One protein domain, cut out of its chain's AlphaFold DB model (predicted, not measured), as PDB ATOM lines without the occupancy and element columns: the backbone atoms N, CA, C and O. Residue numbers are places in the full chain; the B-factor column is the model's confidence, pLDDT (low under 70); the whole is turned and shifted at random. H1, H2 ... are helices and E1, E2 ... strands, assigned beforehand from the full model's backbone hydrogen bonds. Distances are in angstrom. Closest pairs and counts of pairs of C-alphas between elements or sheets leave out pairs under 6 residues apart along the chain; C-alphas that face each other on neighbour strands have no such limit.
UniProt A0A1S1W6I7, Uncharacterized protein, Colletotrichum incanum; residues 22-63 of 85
ATOM      1  N   TYR A  22       8.634  21.559   1.262       80.75
ATOM      2  CA  TYR A  22       7.683  22.090   2.223       80.75
ATOM      3  C   TYR A  22       6.510  21.146   2.423       80.75
ATOM      4  O   TYR A  22       6.002  20.532   1.488       80.75
ATOM      5  N   CYS A  23       6.045  21.104   3.660       85.81
ATOM      6  CA  CYS A  23       4.844  20.395   4.048       85.81
ATOM      7  C   CYS A  23       4.019  21.285   4.974       85.81
ATOM      8  O   CYS A  23       4.550  22.166   5.656       85.81
ATOM      9  N   LYS A  24       2.701  21.089   4.961       85.88
ATOM     10  CA  LYS A  24       1.749  21.912   5.705       85.88
ATOM     11  C   LYS A  24       0.727  21.015   6.380       85.88
ATOM     12  O   LYS A  24       0.238  20.078   5.755       85.88
ATOM     13  N   ASP A  25       0.409  21.285   7.640       85.81
ATOM     14  CA  ASP A  25      -0.659  20.559   8.326       85.81
ATOM     15  C   ASP A  25      -2.039  21.210   8.132       85.81
ATOM     16  O   ASP A  25      -2.177  22.330   7.635       85.81
ATOM     17  N   SER A  26      -3.086  20.506   8.563       85.44
ATOM     18  CA  SER A  26      -4.472  20.987   8.492       85.44
ATOM     19  C   SER A  26      -4.754  22.231   9.339       85.44
ATOM     20  O   SER A  26      -5.777  22.879   9.138       85.44
ATOM     21  N   LYS A  27      -3.865  22.580  10.276       82.94
ATOM     22  CA  LYS A  27      -3.969  23.773  11.126       82.94
ATOM     23  C   LYS A  27      -3.251  24.982  10.523       82.94
ATOM     24  O   LYS A  27      -3.339  26.070  11.075       82.94
ATOM     25  N   GLY A  28      -2.564  24.804   9.396       80.12
ATOM     26  CA  GLY A  28      -1.837  25.866   8.715       80.12
ATOM     27  C   GLY A  28      -0.369  25.999   9.115       80.12
ATOM     28  O   GLY A  28       0.285  26.914   8.621       80.12
ATOM     29  N   ASN A  29       0.157  25.095   9.944       79.88
ATOM     30  CA  ASN A  29       1.568  25.095  10.319       79.88
ATOM     31  C   ASN A  29       2.419  24.626   9.142       79.88
ATOM     32  O   ASN A  29       2.033  23.693   8.431       79.88
ATOM     33  N   TYR A  30       3.594  25.230   8.975       82.31
ATOM     34  CA  TYR A  30       4.553  24.867   7.935       82.31
ATOM     35  C   TYR A  30       5.732  24.099   8.524       82.31
ATOM     36  O   TYR A  30       6.239  24.424   9.597       82.31
ATOM     37  N   GLY A  31       6.181  23.090   7.791       84.06
ATOM     38  CA  GLY A  31       7.337  22.272   8.119       84.06
ATOM     39  C   GLY A  31       8.160  21.944   6.879       84.06
ATOM     40  O   GLY A  31       7.929  22.465   5.782       84.06
ATOM     41  N   THR A  32       9.126  21.051   7.054       86.25
ATOM     42  CA  THR A  32       9.969  20.553   5.966       86.25
ATOM     43  C   THR A  32      10.098  19.042   6.054       86.25
ATOM     44  O   THR A  32      10.330  18.493   7.129       86.25
ATOM     45  N   CYS A  33       9.985  18.362   4.922       88.62
ATOM     46  CA  CYS A  33      10.213  16.930   4.808       88.62
ATOM     47  C   CYS A  33      11.665  16.601   5.133       88.62
ATOM     48  O   CYS A  33      12.583  17.097   4.483       88.62
ATOM     49  N   GLN A  34      11.886  15.815   6.178       88.50
ATOM     50  CA  GLN A  34      13.213  15.514   6.699       88.50
ATOM     51  C   GLN A  34      13.255  14.106   7.268       88.50
ATOM     52  O   GLN A  34      12.231  13.550   7.663       88.50
ATOM     53  N   LYS A  35      14.466  13.552   7.379       89.88
ATOM     54  CA  LYS A  35      14.657  12.293   8.098       89.88
ATOM     55  C   LYS A  35      14.183  12.430   9.542       89.88
ATOM     56  O   LYS A  35      14.491  13.421  10.208       89.88
ATOM     57  N   VAL A  36      13.505  11.409  10.059       89.44
ATOM     58  CA  VAL A  36      13.000  11.390  11.443       89.44
ATOM     59  C   VAL A  36      14.127  11.643  12.451       89.44
ATOM     60  O   VAL A  36      13.940  12.378  13.419       89.44
ATOM     61  N   THR A  37      15.312  11.077  12.214       88.69
ATOM     62  CA  THR A  37      16.505  11.275  13.055       88.69
ATOM     63  C   THR A  37      16.970  12.727  13.064       88.69
ATOM     64  O   THR A  37      17.227  13.282  14.131       88.69
ATOM     65  N   LYS A  38      17.009  13.370  11.891       85.44
ATOM     66  CA  LYS A  38      17.366  14.784  11.758       85.44
ATOM     67  C   LYS A  38      16.345  15.677  12.455       85.44
ATOM     68  O   LYS A  38      16.734  16.545  13.230       85.44
ATOM     69  N   CYS A  39      15.054  15.416  12.255       87.19
ATOM     70  CA  CYS A  39      13.991  16.158  12.924       87.19
ATOM     71  C   CYS A  39      14.129  16.110  14.455       87.19
ATOM     72  O   CYS A  39      14.106  17.145  15.116       87.19
ATOM     73  N   LYS A  40      14.373  14.914  15.011       86.00
ATOM     74  CA  LYS A  40      14.606  14.723  16.449       86.00
ATOM     75  C   LYS A  40      15.847  15.461  16.955       86.00
ATOM     76  O   LYS A  40      15.796  16.020  18.041       86.00
ATOM     77  N   SER A  41      16.937  15.486  16.181       83.62
ATOM     78  CA  SER A  41      18.177  16.183  16.573       83.62
ATOM     79  C   SER A  41      18.018  17.701  16.719       83.62
ATOM     80  O   SER A  41      18.797  18.326  17.425       83.62
ATOM     81  N   LEU A  42      16.998  18.276  16.074       77.69
ATOM     82  CA  LEU A  42      16.662  19.701  16.119       77.69
ATOM     83  C   LEU A  42      15.466  19.985  17.048       77.69
ATOM     84  O   LEU A  42      14.798  21.006  16.899       77.69
ATOM     85  N   ASN A  43      15.138  19.058  17.958       80.25
ATOM     86  CA  ASN A  43      13.965  19.115  18.841       80.25
ATOM     87  C   ASN A  43      12.626  19.345  18.106       80.25
ATOM     88  O   ASN A  43      11.677  19.889  18.673       80.25
ATOM     89  N   GLY A  44      12.534  18.926  16.842       82.50
ATOM     90  CA  GLY A  44      11.308  18.986  16.058       82.50
ATOM     91  C   GLY A  44      10.379  17.804  16.329       82.50
ATOM     92  O   GLY A  44      10.780  16.756  16.845       82.50
ATOM     93  N   TYR A  45       9.120  17.948  15.921       88.00
ATOM     94  CA  TYR A  45       8.143  16.862  15.900       88.00
ATOM     95  C   TYR A  45       7.778  16.496  14.463       88.00
ATOM     96  O   TYR A  45       7.827  17.320  13.553       88.00
ATOM     97  N   THR A  46       7.410  15.234  14.249       91.31
ATOM     98  CA  THR A  46       7.126  14.709  12.907       91.31
ATOM     99  C   THR A  46       5.641  14.440  12.710       91.31
ATOM    100  O   THR A  46       4.956  14.016  13.640       91.31
ATOM    101  N   LYS A  47       5.148  14.632  11.484       90.75
ATOM    102  CA  LYS A  47       3.860  14.102  11.021       90.75
ATOM    103  C   LYS A  47       4.045  13.340   9.713       90.75
ATOM    104  O   LYS A  47       4.746  13.800   8.814       90.75
ATOM    105  N   THR A  48       3.401  12.186   9.626       90.44
ATOM    106  CA  THR A  48       3.393  11.322   8.438       90.44
ATOM    107  C   THR A  48       2.388  11.837   7.400       90.44
ATOM    108  O   THR A  48       1.456  12.557   7.761       90.44
ATOM    109  N   ASN A  49       2.533  11.427   6.137       86.62
ATOM    110  CA  ASN A  49       1.584  11.685   5.038       86.62
ATOM    111  C   ASN A  49       1.426  13.160   4.639       86.62
ATOM    112  O   ASN A  49       0.443  13.532   4.004       86.62
ATOM    113  N   LEU A  50       2.381  14.012   5.010       88.25
ATOM    114  CA  LEU A  50       2.407  15.418   4.589       88.25
ATOM    115  C   LEU A  50       3.523  15.706   3.577       88.25
ATOM    116  O   LEU A  50       3.617  16.823   3.073       88.25
ATOM    117  N   CYS A  51       4.371  14.717   3.299       87.19
ATOM    118  CA  CYS A  51       5.479  14.816   2.364       87.19
ATOM    119  C   CYS A  51       5.154  14.105   1.050       87.19
ATOM    120  O   CYS A  51       4.592  13.007   1.078       87.19
ATOM    121  N   PRO A  52       5.506  14.692  -0.107       80.06
ATOM    122  CA  PRO A  52       5.402  13.996  -1.380       80.06
ATOM    123  C   PRO A  52       6.281  12.745  -1.362       80.06
ATOM    124  O   PRO A  52       7.478  12.843  -1.088       80.06
ATOM    125  N   ASN A  53       5.694  11.590  -1.684       78.81
ATOM    126  CA  ASN A  53       6.401  10.308  -1.748       78.81
ATOM    127  C   ASN A  53       7.191   9.980  -0.465       78.81
ATOM    128  O   ASN A  53       8.372   9.662  -0.546       78.81
ATOM    129  N   ASP A  54       6.556  10.117   0.703       76.12
ATOM    130  CA  ASP A  54       7.174   9.929   2.025       76.12
ATOM    131  C   ASP A  54       7.644   8.470   2.232       76.12
ATOM    132  O   ASP A  54       6.792   7.594   2.406       76.12
ATOM    133  N   PRO A  55       8.954   8.150   2.193       78.56
ATOM    134  CA  PRO A  55       9.434   6.860   2.688       78.56
ATOM    135  C   PRO A  55       9.279   6.780   4.213       78.56
ATOM    136  O   PRO A  55       9.169   7.798   4.888       78.56
ATOM    137  N   ASP A  56       9.360   5.576   4.783       82.69
ATOM    138  CA  ASP A  56       9.142   5.354   6.223       82.69
ATOM    139  C   ASP A  56      10.044   6.199   7.152       82.69
ATOM    140  O   ASP A  56       9.659   6.517   8.285       82.69
ATOM    141  N   ASP A  57      11.256   6.552   6.700       86.81
ATOM    142  CA  ASP A  57      12.260   7.289   7.475       86.81
ATOM    143  C   ASP A  57      12.252   8.807   7.247       86.81
ATOM    144  O   ASP A  57      12.963   9.526   7.959       86.81
ATOM    145  N   VAL A  58      11.440   9.307   6.316       88.19
ATOM    146  CA  VAL A  58      11.201  10.736   6.096       88.19
ATOM    147  C   VAL A  58       9.802  11.052   6.586       88.19
ATOM    148  O   VAL A  58       8.909  10.218   6.545       88.19
ATOM    149  N   LYS A  59       9.653  12.223   7.199       90.81
ATOM    150  CA  LYS A  59       8.366  12.750   7.649       90.81
ATOM    151  C   LYS A  59       8.384  14.260   7.532       90.81
ATOM    152  O   LYS A  59       9.446  14.887   7.486       90.81
ATOM    153  N   CYS A  60       7.208  14.868   7.583       89.94
ATOM    154  CA  CYS A  60       7.115  16.309   7.717       89.94
ATOM    155  C   CYS A  60       7.574  16.720   9.113       89.94
ATOM    156  O   CYS A  60       6.923  16.391  10.106       89.94
ATOM    157  N   CYS A  61       8.712  17.403   9.181       89.75
ATOM    158  CA  CYS A  61       9.281  17.912  10.413       89.75
ATOM    159  C   CYS A  61       8.819  19.343  10.661       89.75
ATOM    160  O   CYS A  61       9.045  20.236   9.841       89.75
ATOM    161  N   PHE A  62       8.211  19.550  11.818       86.56
ATOM    162  CA  PHE A  62       7.869  20.857  12.340       86.56
ATOM    163  C   PHE A  62       8.860  21.206  13.435       86.56
ATOM    164  O   PHE A  62       9.071  20.436  14.377       86.56
ATOM    165  N   TYR A  63       9.463  22.375  13.298       77.50
ATOM    166  CA  TYR A  63      10.374  22.918  14.289       77.50
ATOM    167  C   TYR A  63       9.583  23.801  15.253       77.50
ATOM    168  O   TYR A  63       8.592  24.402  14.831       77.50
TER     169      TYR A  63
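AT A GLANCE: This is residues 22 to 63 of the 85 residues of an uncharacterized protein of Colletotrichum incanum (UniProt A0A1S1W6I7). A small twisted sheet of four short strands has the short helix H1 at one end of the longest axis and the turn between E1 and E2 at the other. E4 runs through the middle of the sheet, and a loop of ten residues, 48 to 57, joins E3 to E4. The printed part has 42 residues, in the order E1, E2, H1, E3, E4; the sheet order is E1, E2, E4, E3, all antiparallel, and the class is mixed, helices and strands. It is compact, with a radius of gyration of the C-alphas of 9.0 A and spans of 24 by 21 by 12 A.

HOW THE PARTS SIT: E1, residues 22 to 24, forms a hairpin with E2, residues 30 to 35; N 31 and O 23 are 2.8 A apart, within hydrogen-bond range. E2 is staggered, pairing with E1 over residues 30 to 32 and with E4, residues 58 to 62, over residues 32 to 35; N 61 and O 32 are 2.8 A apart. H1, residues 36 to 41, is on the sheet; its closest C-alphas to E4 are those of Cys 39 and Cys 61, 5.6 A. Every O i to N i+4 pair in H1 is within hydrogen-bond range. E3, residues 45 to 47, forms a hairpin with E4, with N 45 and O 62 2.9 A apart. E2, H1 and E3 make a split strand-helix-strand unit, two strands of one sheet that are not neighbours, with H1 between them along the chain and E4 between them in the sheet; its crossover is right-handed. E1 and E3, the edge strands, are apart.

IN THESE COORDINATES: E1 begins at C-alpha 22 (7.683, 22.090, 2.223). E2 is 16.1 A long, H1 8.7 A, E4 12.4 A; E1 and E3 are shorter, 6.9 A and 7.1 A. E4 ends at C-alpha 62 (7.869, 20.857, 12.340).

THE WHOLE: The C-alphas farthest apart, those of Ser 26 and Ser 41, are 24.5 A apart. The printed part has no cut and no long link. Mean pLDDT of the printed part is 85.1, and no printed residue is under 70.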